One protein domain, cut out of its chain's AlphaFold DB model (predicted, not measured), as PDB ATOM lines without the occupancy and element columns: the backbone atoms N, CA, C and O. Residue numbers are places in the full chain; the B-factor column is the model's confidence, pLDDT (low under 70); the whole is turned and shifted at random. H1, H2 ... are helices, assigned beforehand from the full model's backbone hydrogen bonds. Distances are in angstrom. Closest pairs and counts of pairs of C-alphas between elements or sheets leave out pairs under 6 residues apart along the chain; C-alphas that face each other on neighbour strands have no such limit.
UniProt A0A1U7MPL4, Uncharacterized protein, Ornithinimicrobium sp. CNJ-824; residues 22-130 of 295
ATOM      1  N   VAL A  22      18.692   0.461  -9.039       85.00
ATOM      2  CA  VAL A  22      19.958   0.962  -8.488       85.00
ATOM      3  C   VAL A  22      20.271   0.289  -7.155       85.00
ATOM      4  O   VAL A  22      19.566   0.444  -6.162       85.00
ATOM      5  N   THR A  23      21.389  -0.426  -7.114       86.81
ATOM      6  CA  THR A  23      21.881  -1.065  -5.893       86.81
ATOM      7  C   THR A  23      22.770  -0.117  -5.087       86.81
ATOM      8  O   THR A  23      23.700   0.473  -5.637       86.81
ATOM      9  N   ASN A  24      22.546  -0.054  -3.771       87.38
ATOM     10  CA  ASN A  24      23.493   0.505  -2.804       87.38
ATOM     11  C   ASN A  24      24.146  -0.641  -2.011       87.38
ATOM     12  O   ASN A  24      23.433  -1.463  -1.464       87.38
ATOM     13  N   VAL A  25      25.473  -0.715  -1.924       88.00
ATOM     14  CA  VAL A  25      26.172  -1.778  -1.177       88.00
ATOM     15  C   VAL A  25      26.124  -1.610   0.348       88.00
ATOM     16  O   VAL A  25      26.502  -2.529   1.068       88.00
ATOM     17  N   ASP A  26      25.664  -0.465   0.849       87.31
ATOM     18  CA  ASP A  26      25.575  -0.209   2.285       87.31
ATOM     19  C   ASP A  26      24.593  -1.167   2.982       87.31
ATOM     20  O   ASP A  26      23.650  -1.709   2.386       87.31
ATOM     21  N   ARG A  27      24.819  -1.383   4.280       83.88
ATOM     22  CA  ARG A  27      23.958  -2.223   5.115       83.88
ATOM     23  C   ARG A  27      22.584  -1.555   5.301       83.88
ATOM     24  O   ARG A  27      22.549  -0.358   5.556       83.88
ATOM     25  N   PRO A  28      21.473  -2.313   5.259       90.75
ATOM     26  CA  PRO A  28      20.161  -1.768   5.594       90.75
ATOM     27  C   PRO A  28      20.063  -1.296   7.053       90.75
ATOM     28  O   PRO A  28      20.376  -2.053   7.977       90.75
ATOM     29  N   GLU A  29      19.571  -0.077   7.248       87.75
ATOM     30  CA  GLU A  29      19.338   0.567   8.547       87.75
ATOM     31  C   GLU A  29      17.840   0.711   8.856       87.75
ATOM     32  O   GLU A  29      17.428   0.575  10.007       87.75
ATOM     33  N   ASP A  30      17.010   0.914   7.829       91.50
ATOM     34  CA  ASP A  30      15.564   1.117   7.959       91.50
ATOM     35  C   ASP A  30      14.735   0.030   7.251       91.50
ATOM     36  O   ASP A  30      15.240  -0.769   6.458       91.50
ATOM     37  N   SER A  31      13.431  -0.017   7.549       92.69
ATOM     38  CA  SER A  31      12.519  -1.035   7.012       92.69
ATOM     39  C   SER A  31      12.461  -1.054   5.484       92.69
ATOM     40  O   SER A  31      12.404  -2.129   4.896       92.69
ATOM     41  N   ASN A  32      12.521   0.113   4.837       92.19
ATOM     42  CA  ASN A  32      12.476   0.207   3.382       92.19
ATOM     43  C   ASN A  32      13.757  -0.368   2.760       92.19
ATOM     44  O   ASN A  32      13.696  -1.123   1.792       92.19
ATOM     45  N   GLN A  33      14.920  -0.084   3.346       93.81
ATOM     46  CA  GLN A  33      16.188  -0.666   2.903       93.81
ATOM     47  C   GLN A  33      16.223  -2.191   3.090       93.81
ATOM     48  O   GLN A  33      16.774  -2.903   2.246       93.81
ATOM     49  N   TRP A  34      15.614  -2.713   4.162       95.50
ATOM     50  CA  TRP A  34      15.459  -4.159   4.361       95.50
ATOM     51  C   TRP A  34      14.557  -4.796   3.299       95.50
ATOM     52  O   TRP A  34      14.891  -5.865   2.782       95.50
ATOM     53  N   ASP A  35      13.454  -4.140   2.937       94.00
ATOM     54  CA  ASP A  35      12.548  -4.608   1.884       94.00
ATOM     55  C   ASP A  35      13.216  -4.583   0.499       94.00
ATOM     56  O   ASP A  35      13.076  -5.538  -0.272       94.00
ATOM     57  N   VAL A  36      14.019  -3.554   0.207       94.88
ATOM     58  CA  VAL A  36      14.847  -3.484  -1.009       94.88
ATOM     59  C   VAL A  36      15.831  -4.649  -1.066       94.88
ATOM     60  O   VAL A  36      15.886  -5.346  -2.078       94.88
ATOM     61  N   LEU A  37      16.583  -4.906   0.011       96.12
ATOM     62  CA  LEU A  37      17.534  -6.017   0.034       96.12
ATOM     63  C   LEU A  37      16.823  -7.362  -0.161       96.12
ATOM     64  O   LEU A  37      17.305  -8.214  -0.906       96.12
ATOM     65  N   LYS A  38      15.669  -7.560   0.486       95.69
ATOM     66  CA  LYS A  38      14.858  -8.768   0.302       95.69
ATOM     67  C   LYS A  38      14.481  -8.950  -1.169       95.69
ATOM     68  O   LYS A  38      14.658 -10.041  -1.707       95.69
ATOM     69  N   TYR A  39      13.998  -7.890  -1.815       94.25
ATOM     70  CA  TYR A  39      13.669  -7.913  -3.238       94.25
ATOM     71  C   TYR A  39      14.887  -8.264  -4.106       94.25
ATOM     72  O   TYR A  39      14.780  -9.124  -4.980       94.25
ATOM     73  N   GLU A  40      16.044  -7.641  -3.864       95.06
ATOM     74  CA  GLU A  40      17.287  -7.912  -4.600       95.06
ATOM     75  C   GLU A  40      17.707  -9.386  -4.474       95.06
ATOM     76  O   GLU A  40      18.013 -10.031  -5.475       95.06
ATOM     77  N   LEU A  41      17.633  -9.963  -3.270       96.69
ATOM     78  CA  LEU A  41      17.971 -11.370  -3.033       96.69
ATOM     79  C   LEU A  41      16.980 -12.352  -3.672       96.69
ATOM     80  O   LEU A  41      17.420 -13.358  -4.227       96.69
ATOM     81  N   GLU A  42      15.671 -12.084  -3.609       94.62
ATOM     82  CA  GLU A  42      14.634 -12.936  -4.218       94.62
ATOM     83  C   GLU A  42      14.650 -12.880  -5.753       94.62
ATOM     84  O   GLU A  42      14.281 -13.847  -6.420       94.62
ATOM     85  N   SER A  43      15.027 -11.731  -6.319       91.56
ATOM     86  CA  SER A  43      15.065 -11.501  -7.769       91.56
ATOM     87  C   SER A  43      16.416 -11.826  -8.405       91.56
ATOM     88  O   SER A  43      16.549 -11.756  -9.629       91.56
ATOM     89  N   PHE A  44      17.421 -12.193  -7.606       94.94
ATOM     90  CA  PHE A  44      18.748 -12.513  -8.110       94.94
ATOM     91  C   PHE A  44      18.735 -13.787  -8.962       94.94
ATOM     92  O   PHE A  44      18.453 -14.884  -8.483       94.94
ATOM     93  N   VAL A  45      19.096 -13.636 -10.237       92.88
ATOM     94  CA  VAL A  45      19.262 -14.747 -11.181       92.88
ATOM     95  C   VAL A  45      20.739 -15.115 -11.245       92.88
ATOM     96  O   VAL A  45      21.534 -14.447 -11.904       92.88
ATOM     97  N   CYS A  46      21.114 -16.172 -10.528       94.81
ATOM     98  CA  CYS A  46      22.489 -16.654 -10.465       94.81
ATOM     99  C   CYS A  46      22.798 -17.606 -11.632       94.81
ATOM    100  O   CYS A  46      22.817 -18.821 -11.465       94.81
ATOM    101  N   GLU A  47      23.018 -17.041 -12.818       93.62
ATOM    102  CA  GLU A  47      23.361 -17.784 -14.036       93.62
ATOM    103  C   GLU A  47      24.522 -17.106 -14.780       93.62
ATOM    104  O   GLU A  47      24.801 -15.913 -14.596       93.62
ATOM    105  N   GLY A  48      25.213 -17.863 -15.637       95.31
ATOM    106  CA  GLY A  48      26.264 -17.343 -16.514       95.31
ATOM    107  C   GLY A  48      27.393 -16.651 -15.743       95.31
ATOM    108  O   GLY A  48      28.011 -17.236 -14.856       95.31
ATOM    109  N   GLU A  49      27.679 -15.388 -16.071       93.75
ATOM    110  CA  GLU A  49      28.793 -14.639 -15.469       93.75
ATOM    111  C   GLU A  49      28.627 -14.383 -13.964       93.75
ATOM    112  O   GLU A  49      29.631 -14.272 -13.256       93.75
ATOM    113  N   TYR A  50      27.393 -14.316 -13.443       95.12
ATOM    114  CA  TYR A  50      27.192 -14.206 -11.997       95.12
ATOM    115  C   TYR A  50      27.584 -15.496 -11.284       95.12
ATOM    116  O   TYR A  50      28.349 -15.443 -10.322       95.12
ATOM    117  N   GLU A  51      27.130 -16.643 -11.790       97.12
ATOM    118  CA  GLU A  51      27.492 -17.954 -11.250       97.12
ATOM    119  C   GLU A  51      29.009 -18.169 -11.310       97.12
ATOM    120  O   GLU A  51      29.643 -18.436 -10.288       97.12
ATOM    121  N   HIS A  52      29.624 -17.961 -12.480       96.31
ATOM    122  CA  HIS A  52      31.073 -18.088 -12.647       96.31
ATOM    123  C   HIS A  52      31.859 -17.130 -11.740       96.31
ATOM    124  O   HIS A  52      32.902 -17.502 -11.191       96.31
ATOM    125  N   GLY A  53      31.364 -15.901 -11.568       95.44
ATOM    126  CA  GLY A  53      31.945 -14.907 -10.675       95.44
ATOM    127  C   GLY A  53      31.923 -15.355  -9.216       95.44
ATOM    128  O   GLY A  53      32.972 -15.359  -8.569       95.44
ATOM    129  N   LEU A  54      30.757 -15.772  -8.712       97.38
ATOM    130  CA  LEU A  54      30.600 -16.266  -7.340       97.38
ATOM    131  C   LEU A  54      31.460 -17.505  -7.087       97.38
ATOM    132  O   LEU A  54      32.233 -17.513  -6.126       97.38
ATOM    133  N   GLN A  55      31.399 -18.491  -7.988       97.62
ATOM    134  CA  GLN A  55      32.172 -19.730  -7.898       97.62
ATOM    135  C   GLN A  55      33.664 -19.425  -7.745       97.62
ATOM    136  O   GLN A  55      34.311 -19.896  -6.811       97.62
ATOM    137  N   ARG A  56      34.206 -18.566  -8.617       96.56
ATOM    138  CA  ARG A  56      35.624 -18.192  -8.608       96.56
ATOM    139  C   ARG A  56      36.035 -17.453  -7.335       96.56
ATOM    140  O   ARG A  56      37.157 -17.644  -6.862       96.56
ATOM    141  N   ILE A  57      35.174 -16.583  -6.808       96.69
ATOM    142  CA  ILE A  57      35.452 -15.837  -5.574       96.69
ATOM    143  C   ILE A  57      35.517 -16.792  -4.381       96.69
ATOM    144  O   ILE A  57      36.493 -16.762  -3.629       96.69
ATOM    145  N   LEU A  58      34.508 -17.650  -4.240       97.38
ATOM    146  CA  LEU A  58      34.404 -18.605  -3.142       97.38
ATOM    147  C   LEU A  58      35.528 -19.649  -3.200       97.38
ATOM    148  O   LEU A  58      36.218 -19.840  -2.199       97.38
ATOM    149  N   ASP A  59      35.820 -20.217  -4.376       96.12
ATOM    150  CA  ASP A  59      36.940 -21.150  -4.576       96.12
ATOM    151  C   ASP A  59      38.281 -20.509  -4.218       96.12
ATOM    152  O   ASP A  59      39.129 -21.113  -3.556       96.12
ATOM    153  N   SER A  60      38.482 -19.254  -4.634       95.62
ATOM    154  CA  SER A  60      39.695 -18.511  -4.307       95.62
ATOM    155  C   SER A  60      39.831 -18.299  -2.799       95.62
ATOM    156  O   SER A  60      40.949 -18.340  -2.287       95.62
ATOM    157  N   TYR A  61      38.735 -18.064  -2.079       95.44
ATOM    158  CA  TYR A  61      38.769 -17.944  -0.625       95.44
ATOM    159  C   TYR A  61      39.090 -19.271   0.059       95.44
ATOM    160  O   TYR A  61      40.102 -19.391   0.752       95.44
ATOM    161  N   ILE A  62      38.270 -20.283  -0.205       95.00
ATOM    162  CA  ILE A  62      38.356 -21.604   0.416       95.00
ATOM    163  C   ILE A  62      39.724 -22.245   0.133       95.00
ATOM    164  O   ILE A  62      40.428 -22.663   1.055       95.00
ATOM    165  N   GLY A  63      40.174 -22.229  -1.127       94.25
ATOM    166  CA  GLY A  63      41.437 -22.844  -1.545       94.25
ATOM    167  C   GLY A  63      42.700 -22.175  -0.986       94.25
ATOM    168  O   GLY A  63      43.768 -22.796  -0.955       94.25
ATOM    169  N   HIS A  64      42.609 -20.925  -0.516       93.50
ATOM    170  CA  HIS A  64      43.743 -20.178   0.041       93.50
ATOM    171  C   HIS A  64      43.732 -20.080   1.570       93.50
ATOM    172  O   HIS A  64      44.663 -19.506   2.133       93.50
ATOM    173  N   ARG A  65      42.776 -20.713   2.264       85.00
ATOM    174  CA  ARG A  65      42.627 -20.597   3.727       85.00
ATOM    175  C   ARG A  65      43.895 -20.929   4.525       85.00
ATOM    176  O   ARG A  65      44.164 -20.285   5.533       85.00
ATOM    177  N   ASN A  66      44.688 -21.898   4.056       84.12
ATOM    178  CA  ASN A  66      45.939 -22.344   4.692       84.12
ATOM    179  C   ASN A  66      47.196 -21.652   4.130       84.12
ATOM    180  O   ASN A  66      48.320 -22.124   4.321       84.12
ATOM    181  N   ARG A  67      47.028 -20.568   3.368       89.44
ATOM    182  CA  ARG A  67      48.126 -19.789   2.790       89.44
ATOM    183  C   ARG A  67      48.360 -18.535   3.623       89.44
ATOM    184  O   ARG A  67      47.476 -18.024   4.294       89.44
ATOM    185  N   THR A  68      49.570 -17.996   3.536       85.62
ATOM    186  CA  THR A  68      49.932 -16.725   4.185       85.62
ATOM    187  C   THR A  68      49.333 -15.503   3.492       85.62
ATOM    188  O   THR A  68      49.440 -14.393   4.004       85.62
ATOM    189  N   THR A  69      48.761 -15.683   2.303       87.06
ATOM    190  CA  THR A  69      48.230 -14.612   1.463       87.06
ATOM    191  C   THR A  69      46.879 -15.015   0.906       87.06
ATOM    192  O   THR A  69      46.780 -16.039   0.226       87.06
ATOM    193  N   GLN A  70      45.884 -14.162   1.129       90.38
ATOM    194  CA  GLN A  70      44.567 -14.278   0.525       90.38
ATOM    195  C   GLN A  70      44.499 -13.378  -0.722       90.38
ATOM    196  O   GLN A  70      44.719 -12.170  -0.599       90.38
ATOM    197  N   PRO A  71      44.248 -13.919  -1.929       92.00
ATOM    198  CA  PRO A  71      44.086 -13.095  -3.121       92.00
ATOM    199  C   PRO A  71      42.878 -12.161  -3.004       92.00
ATOM    200  O   PRO A  71      41.788 -12.592  -2.629       92.00
ATOM    201  N   ALA A  72      43.068 -10.891  -3.368       91.25
ATOM    202  CA  ALA A  72      41.969  -9.949  -3.546       91.25
ATOM    203  C   ALA A  72      41.279 -10.178  -4.898       91.25
ATOM    204  O   ALA A  72      41.921 -10.576  -5.875       91.25
ATOM    205  N   VAL A  73      39.984  -9.868  -4.967       92.81
ATOM    206  CA  VAL A  73      39.194  -9.973  -6.198       92.81
ATOM    207  C   VAL A  73      38.873  -8.582  -6.734       92.81
ATOM    208  O   VAL A  73      38.562  -7.666  -5.979       92.81
ATOM    209  N   TRP A  74      38.941  -8.435  -8.057       93.31
ATOM    210  CA  TRP A  74      38.508  -7.238  -8.770       93.31
ATOM    211  C   TRP A  74      37.350  -7.587  -9.705       93.31
ATOM    212  O   TRP A  74      37.538  -8.343 -10.660       93.31
ATOM    213  N   VAL A  75      36.168  -7.032  -9.438       91.12
ATOM    214  CA  VAL A  75      34.974  -7.210 -10.276       91.12
ATOM    215  C   VAL A  75      34.906  -6.068 -11.289       91.12
ATOM    216  O   VAL A  75      34.840  -4.896 -10.924       91.12
ATOM    217  N   SER A  76      34.933  -6.395 -12.581       89.94
ATOM    218  CA  SER A  76      34.924  -5.415 -13.678       89.94
ATOM    219  C   SER A  76      33.918  -5.778 -14.762       89.94
ATOM    220  O   SER A  76      33.673  -6.952 -15.001       89.94
ATOM    221  N   GLY A  77      33.387  -4.769 -15.452       87.25
ATOM    222  CA  GLY A  77      32.334  -4.928 -16.457       87.25
ATOM    223  C   GLY A  77      31.663  -3.593 -16.793       87.25
ATOM    224  O   GLY A  77      31.875  -2.590 -16.104       87.25
ATOM    225  N   PHE A  78      30.856  -3.577 -17.851       86.38
ATOM    226  CA  PHE A  78      30.202  -2.368 -18.363       86.38
ATOM    227  C   PHE A  78      29.171  -1.786 -17.379       86.38
ATOM    228  O   PHE A  78      28.738  -2.447 -16.434       86.38
ATOM    229  N   TYR A  79      28.797  -0.515 -17.552       83.31
ATOM    230  CA  TYR A  79      27.714   0.087 -16.768       83.31
ATOM    231  C   TYR A  79      26.407  -0.692 -16.984       83.31
ATOM    232  O   TYR A  79      26.151  -1.162 -18.089       83.31
ATOM    233  N   GLY A  80      25.615  -0.876 -15.926       84.38
ATOM    234  CA  GLY A  80      24.379  -1.666 -15.988       84.38
ATOM    235  C   GLY A  80      24.570  -3.189 -16.004       84.38
ATOM    236  O   GLY A  80      23.586  -3.910 -15.943       84.38
ATOM    237  N   SER A  81      25.803  -3.713 -16.001       87.56
ATOM    238  CA  SER A  81      26.051  -5.167 -15.950       87.56
ATOM    239  C   SER A  81      25.858  -5.799 -14.555       87.56
ATOM    240  O   SER A  81      26.310  -6.915 -14.337       87.56
ATOM    241  N   GLY A  82      25.320  -5.044 -13.586       90.19
ATOM    242  CA  GLY A  82      25.023  -5.484 -12.213       90.19
ATOM    243  C   GLY A  82      26.212  -5.900 -11.333       90.19
ATOM    244  O   GLY A  82      26.088  -6.769 -10.480       90.19
ATOM    245  N   LYS A  83      27.372  -5.247 -11.478       91.88
ATOM    246  CA  LYS A  83      28.559  -5.488 -10.624       91.88
ATOM    247  C   LYS A  83      28.302  -5.212  -9.142       91.88
ATOM    248  O   LYS A  83      28.612  -6.057  -8.312       91.88
ATOM    249  N   SER A  84      27.741  -4.041  -8.829       91.06
ATOM    250  CA  SER A  84      27.396  -3.648  -7.456       91.06
ATOM    251  C   SER A  84      26.338  -4.586  -6.873       91.06
ATOM    252  O   SER A  84      26.445  -4.998  -5.723       91.06
ATOM    253  N   HIS A  85      25.386  -5.023  -7.705       92.81
ATOM    254  CA  HIS A  85      24.403  -6.035  -7.329       92.81
ATOM    255  C   HIS A  85      25.060  -7.380  -6.988       92.81
ATOM    256  O   HIS A  85      24.817  -7.910  -5.910       92.81
ATOM    257  N   LEU A  86      25.974  -7.885  -7.830       94.81
ATOM    258  CA  LEU A  86      26.725  -9.116  -7.560       94.81
ATOM    259  C   LEU A  86      27.452  -9.065  -6.211       94.81
ATOM    260  O   LEU A  86      27.355 -10.007  -5.428       94.81
ATOM    261  N   VAL A  87      28.195  -7.988  -5.935       95.06
ATOM    262  CA  VAL A  87      28.977  -7.897  -4.691       95.06
ATOM    263  C   VAL A  87      28.100  -7.683  -3.458       95.06
ATOM    264  O   VAL A  87      28.435  -8.220  -2.406       95.06
ATOM    265  N   ARG A  88      26.961  -6.988  -3.584       94.81
ATOM    266  CA  ARG A  88      25.972  -6.868  -2.502       94.81
ATOM    267  C   ARG A  88      25.309  -8.208  -2.198       94.81
ATOM    268  O   ARG A  88      25.239  -8.611  -1.041       94.81
ATOM    269  N   VAL A  89      24.865  -8.940  -3.220       96.94
ATOM    270  CA  VAL A  89      24.308 -10.286  -3.029       96.94
ATOM    271  C   VAL A  89      25.352 -11.187  -2.374       96.94
ATOM    272  O   VAL A  89      25.069 -11.811  -1.354       96.94
ATOM    273  N   LEU A  90      26.591 -11.192  -2.882       97.75
ATOM    274  CA  LEU A  90      27.682 -11.962  -2.289       97.75
ATOM    275  C   LEU A  90      27.936 -11.586  -0.823       97.75
ATOM    276  O   LEU A  90      28.106 -12.489  -0.015       97.75
ATOM    277  N   GLN A  91      27.951 -10.301  -0.460       96.81
ATOM    278  CA  GLN A  91      28.097  -9.850   0.931       96.81
ATOM    279  C   GLN A  91      27.066 -10.514   1.848       96.81
ATOM    280  O   GLN A  91      27.420 -11.056   2.898       96.81
ATOM    281  N   HIS A  92      25.797 -10.505   1.443       97.88
ATOM    282  CA  HIS A  92      24.722 -11.052   2.263       97.88
ATOM    283  C   HIS A  92      24.686 -12.581   2.259       97.88
ATOM    284  O   HIS A  92      24.417 -13.172   3.306       97.88
ATOM    285  N   LEU A  93      25.034 -13.229   1.142       98.44
ATOM    286  CA  LEU A  93      25.237 -14.679   1.085       98.44
ATOM    287  C   LEU A  93      26.430 -15.115   1.943       98.44
ATOM    288  O   LEU A  93      26.353 -16.132   2.628       98.44
ATOM    289  N   TRP A  94      27.520 -14.348   1.949       98.25
ATOM    290  CA  TRP A  94      28.720 -14.648   2.725       98.25
ATOM    291  C   TRP A  94      28.398 -14.713   4.215       98.25
ATOM    292  O   TRP A  94      28.618 -15.752   4.834       98.25
ATOM    293  N   ALA A  95      27.804 -13.646   4.754       97.19
ATOM    294  CA  ALA A  95      27.444 -13.529   6.167       97.19
ATOM    295  C   ALA A  95      26.133 -14.244   6.555       97.19
ATOM    296  O   ALA A  95      25.754 -14.217   7.720       97.19
ATOM    297  N   ASP A  96      25.420 -14.831   5.586       97.88
ATOM    298  CA  ASP A  96      24.059 -15.369   5.738       97.88
ATOM    299  C   ASP A  96      23.138 -14.433   6.540       97.88
ATOM    300  O   ASP A  96      22.605 -14.772   7.598       97.88
ATOM    301  N   THR A  97      23.028 -13.191   6.056       96.88
ATOM    302  CA  THR A  97      22.396 -12.091   6.801       96.88
ATOM    303  C   THR A  97      20.989 -12.464   7.266       96.88
ATOM    304  O   THR A  97      20.151 -12.872   6.460       96.88
ATOM    305  N   LYS A  98      20.722 -12.288   8.566       96.19
ATOM    306  CA  LYS A  98      19.394 -12.473   9.161       96.19
ATOM    307  C   LYS A  98      18.549 -11.219   8.984       96.19
ATOM    308  O   LYS A  98      18.992 -10.119   9.307       96.19
ATOM    309  N   PHE A  99      17.326 -11.409   8.516       95.81
ATOM    310  CA  PHE A  99      16.335 -10.356   8.351       95.81
ATOM    311  C   PHE A  99      15.529 -10.155   9.639       95.81
ATOM    312  O   PHE A  99      15.381 -11.101  10.419       95.81
ATOM    313  N   PRO A 100      14.922  -8.968   9.843       92.94
ATOM    314  CA  PRO A 100      14.046  -8.706  10.989       92.94
ATOM    315  C   PRO A 100      12.885  -9.704  11.141       92.94
ATOM    316  O   PRO A 100      12.426  -9.966  12.247       92.94
ATOM    317  N   ASN A 101      12.426 -10.300  10.036       90.81
ATOM    318  CA  ASN A 101      11.364 -11.310  10.018       90.81
ATOM    319  C   ASN A 101      11.859 -12.755  10.259       90.81
ATOM    320  O   ASN A 101      11.067 -13.689  10.162       90.81
ATOM    321  N   GLY A 102      13.153 -12.953  10.527       94.06
ATOM    322  CA  GLY A 102      13.770 -14.262  10.757       94.06
ATOM    323  C   GLY A 102      14.223 -15.011   9.498       94.06
ATOM    324  O   GLY A 102      14.856 -16.058   9.633       94.06
ATOM    325  N   ALA A 103      13.954 -14.499   8.293       96.44
ATOM    326  CA  ALA A 103      14.505 -15.065   7.062       96.44
ATOM    327  C   ALA A 103      16.032 -14.880   6.993       96.44
ATOM    328  O   ALA A 103      16.598 -14.003   7.649       96.44
ATOM    329  N   THR A 104      16.702 -15.690   6.177       97.94
ATOM    330  CA  THR A 104      18.146 -15.582   5.929       97.94
ATOM    331  C   THR A 104      18.418 -15.261   4.472       97.94
ATOM    332  O   THR A 104      17.652 -15.657   3.591       97.94
ATOM    333  N   ALA A 105      19.527 -14.579   4.197       97.81
ATOM    334  CA  ALA A 105      19.909 -14.240   2.833       97.81
ATOM    335  C   ALA A 105      19.991 -15.482   1.934       97.81
ATOM    336  O   ALA A 105      19.407 -15.501   0.854       97.81
ATOM    337  N   ARG A 106      20.618 -16.566   2.412       97.56
ATOM    338  CA  ARG A 106      20.702 -17.822   1.650       97.56
ATOM    339  C   ARG A 106      19.364 -18.546   1.505       97.56
ATOM    340  O   ARG A 106      19.227 -19.364   0.608       97.56
ATOM    341  N   GLY A 107      18.393 -18.274   2.380       97.19
ATOM    342  CA  GLY A 107      17.045 -18.835   2.284       97.19
ATOM    343  C   GLY A 107      16.144 -18.084   1.302       97.19
ATOM    344  O   GLY A 107      15.167 -18.650   0.821       97.19
ATOM    345  N   LEU A 108      16.464 -16.820   1.010       96.88
ATOM    346  CA  LEU A 108      15.729 -15.976   0.065       96.88
ATOM    347  C   LEU A 108      16.281 -16.067  -1.363       96.88
ATOM    348  O   LEU A 108      15.537 -15.855  -2.317       96.88
ATOM    349  N   THR A 109      17.570 -16.371  -1.520       97.31
ATOM    350  CA  THR A 109      18.239 -16.390  -2.824       97.31
ATOM    351  C   THR A 109      18.284 -17.785  -3.436       97.31
ATOM    352  O   THR A 109      18.795 -18.727  -2.834       97.31
ATOM    353  N   ASN A 110      17.843 -17.902  -4.689       95.19
ATOM    354  CA  ASN A 110      18.012 -19.121  -5.472       95.19
ATOM    355  C   ASN A 110      19.381 -19.124  -6.176       95.19
ATOM    356  O   ASN A 110      19.584 -18.400  -7.151       95.19
ATOM    357  N   VAL A 111      20.324 -19.936  -5.691       96.81
ATOM    358  CA  VAL A 111      21.646 -20.124  -6.320       96.81
ATOM    359  C   VAL A 111      21.871 -21.589  -6.721       96.81
ATOM    360  O   VAL A 111      21.328 -22.478  -6.060       96.81
ATOM    361  N   PRO A 112      22.677 -21.873  -7.762       97.69
ATOM    362  CA  PRO A 112      23.023 -23.235  -8.169       97.69
ATOM    363  C   PRO A 112      23.656 -24.052  -7.040       97.69
ATOM    364  O   PRO A 112      24.343 -23.501  -6.177       97.69
ATOM    365  N   GLN A 113      23.481 -25.378  -7.082       97.06
ATOM    366  CA  GLN A 113      23.945 -26.290  -6.027       97.06
ATOM    367  C   GLN A 113      25.436 -26.117  -5.700       97.06
ATOM    368  O   GLN A 113      25.792 -26.079  -4.529       97.06
ATOM    369  N   GLY A 114      26.295 -25.921  -6.708       97.56
ATOM    370  CA  GLY A 114      27.730 -25.708  -6.483       97.56
ATOM    371  C   GLY A 114      28.029 -24.498  -5.591       97.56
ATOM    372  O   GLY A 114      28.837 -24.594  -4.669       97.56
ATOM    373  N   ILE A 115      27.305 -23.389  -5.782       98.25
ATOM    374  CA  ILE A 115      27.431 -22.195  -4.934       98.25
ATOM    375  C   ILE A 115      26.894 -22.474  -3.522       98.25
ATOM    376  O   ILE A 115      27.494 -22.038  -2.538       98.25
ATOM    377  N   GLN A 116      25.790 -23.220  -3.394       97.88
ATOM    378  CA  GLN A 116      25.250 -23.613  -2.083       97.88
ATOM    379  C   GLN A 116      26.253 -24.459  -1.288       97.88
ATOM    380  O   GLN A 116      26.445 -24.238  -0.087       97.88
ATOM    381  N   ASP A 117      26.926 -25.391  -1.961       98.38
ATOM    382  CA  ASP A 117      27.934 -26.262  -1.360       98.38
ATOM    383  C   ASP A 117      29.136 -25.439  -0.870       98.38
ATOM    384  O   ASP A 117      29.556 -25.585   0.281       98.38
ATOM    385  N   GLN A 118      29.620 -24.485  -1.672       98.12
ATOM    386  CA  GLN A 118      30.697 -23.570  -1.273       98.12
ATOM    387  C   GLN A 118      30.319 -22.675  -0.082       98.12
ATOM    388  O   GLN A 118      31.128 -22.454   0.821       98.12
ATOM    389  N   LEU A 119      29.090 -22.152  -0.037       98.38
ATOM    390  CA  LEU A 119      28.602 -21.355   1.098       98.38
ATOM    391  C   LEU A 119      28.464 -22.207   2.375       98.38
ATOM    392  O   LEU A 119      28.719 -21.738   3.493       98.38
ATOM    393  N   THR A 120      28.104 -23.481   2.217       98.00
ATOM    394  CA  THR A 120      28.080 -24.462   3.310       98.00
ATOM    395  C   THR A 120      29.491 -24.761   3.812       98.00
ATOM    396  O   THR A 120      29.726 -24.789   5.026       98.00
ATOM    397  N   GLU A 121      30.460 -24.905   2.909       97.38
ATOM    398  CA  GLU A 121      31.871 -25.058   3.261       97.38
ATOM    399  C   GLU A 121      32.408 -23.822   3.996       97.38
ATOM    400  O   GLU A 121      32.992 -23.967   5.069       97.38
ATOM    401  N   LEU A 122      32.118 -22.606   3.517       97.06
ATOM    402  CA  LEU A 122      32.467 -21.352   4.200       97.06
ATOM    403  C   LEU A 122      31.940 -21.317   5.645       97.06
ATOM    404  O   LEU A 122      32.642 -20.912   6.572       97.06
ATOM    405  N   THR A 123      30.713 -21.793   5.856       96.56
ATOM    406  CA  THR A 123      30.109 -21.892   7.196       96.56
ATOM    407  C   THR A 123      30.813 -22.930   8.060       96.56
ATOM    408  O   THR A 123      31.022 -22.719   9.253       96.56
ATOM    409  N   THR A 124      31.189 -24.057   7.460       96.44
ATOM    410  CA  THR A 124      31.925 -25.129   8.135       96.44
ATOM    411  C   THR A 124      33.309 -24.650   8.572       96.44
ATOM    412  O   THR A 124      33.721 -24.933   9.697       96.44
ATOM    413  N   LEU A 125      33.986 -23.860   7.733       93.12
ATOM    414  CA  LEU A 125      35.236 -23.189   8.080       93.12
ATOM    415  C   LEU A 125      35.041 -22.228   9.255       93.12
ATOM    416  O   LEU A 125      35.763 -22.338  10.237       93.12
ATOM    417  N   GLY A 126      34.019 -21.370   9.214       93.56
ATOM    418  CA  GLY A 126      33.726 -20.462  10.327       93.56
ATOM    419  C   GLY A 126      33.479 -21.189  11.653       93.56
ATOM    420  O   GLY A 126      34.068 -20.851  12.674       93.56
ATOM    421  N   ARG A 127      32.691 -22.273  11.639       93.75
ATOM    422  CA  ARG A 127      32.470 -23.109  12.835       93.75
ATOM    423  C   ARG A 127      33.762 -23.721  13.373       93.75
ATOM    424  O   ARG A 127      33.919 -23.819  14.584       93.75
ATOM    425  N   ARG A 128      34.668 -24.142  12.488       92.00
ATOM    426  CA  ARG A 128      35.982 -24.673  12.871       92.00
ATOM    427  C   ARG A 128      36.878 -23.591  13.476       92.00
ATOM    428  O   ARG A 128      37.605 -23.885  14.418       92.00
ATOM    429  N   ASP A 129      36.817 -22.381  12.932       89.31
ATOM    430  CA  ASP A 129      37.612 -21.229  13.366       89.31
ATOM    431  C   ASP A 129      37.020 -20.534  14.608       89.31
ATOM    432  O   ASP A 129      37.642 -19.638  15.167       89.31
ATOM    433  N   GLY A 130      35.830 -20.950  15.054       93.19
ATOM    434  CA  GLY A 130      35.156 -20.404  16.231       93.19
ATOM    435  C   GLY A 130      34.364 -19.121  15.977       93.19
ATOM    436  O   GLY A 130      33.817 -18.572  16.924       93.19
TER     437      GLY A 130
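What this domain is: This is residues 22 to 130 of the 295 residues of an uncharacterized protein of Ornithinimicrobium sp. CNJ-824 (UniProt A0A1U7MPL4). What shape do these helices make? The longest helix, H5, and H2 run side by side, H3 stands in the middle next to them, and H1 lies beyond H3 with the short H4 packed on both H1 and H3. Residues 65 to 82 fold back from the end of H2 to the start of H3. How is it built and how large is it? The printed part has 109 residues with five named helices, H1 to H5 in chain order, and no named strand: its class is all helix. It is compact, with a radius of gyration of the C-alphas of 14.2 A and spans of 41 by 36 by 24 A.

Where its parts are: Where is the longest helix? H5, residues 113 to 129, measures 24.3 A and ends at C-alpha 129, (37.612, -21.229, 13.366). Where are the others? H2 is residues 49 to 64, 22.2 A; H3 is 83 to 95, 18.7 A; H4 is 105 to 108. H1, residues 31 to 43, 18.3 A, begins at C-alpha 31, (12.519, -1.035, 7.012).

How they stand to each other: What touches H5? H2 does, the same way at a shallow tilt of 29 degrees, the closest C-alphas being Gln 55 and Ile 115, 6.1 A apart. What does the hub, H3, touch? H3 touches H4, closest at the C-alphas of Leu 93 and Arg 106, 5.5 A. With 3 pairs of C-alphas within 8 A each, it only just touches H5, closest at those of Trp 94 and Leu 119, 6.9 A, and H1, closest at those of Leu 41 and Val 89, 6.4 A. What do the backbones show? Every O i to N i+4 pair is within hydrogen-bond range in H1, H3 and H5, and 11 of 12 in H2; H4 is too short for such a pair.

The domain as a whole: How far does it reach? The two C-alphas farthest apart, those of Asn 32 and Thr 68, are 41.1 A apart. Is anything cut, long or uncertain? The printed part has no cut, the link from H2 to H3 is long, and no printed residue is under 70 in pLDDT.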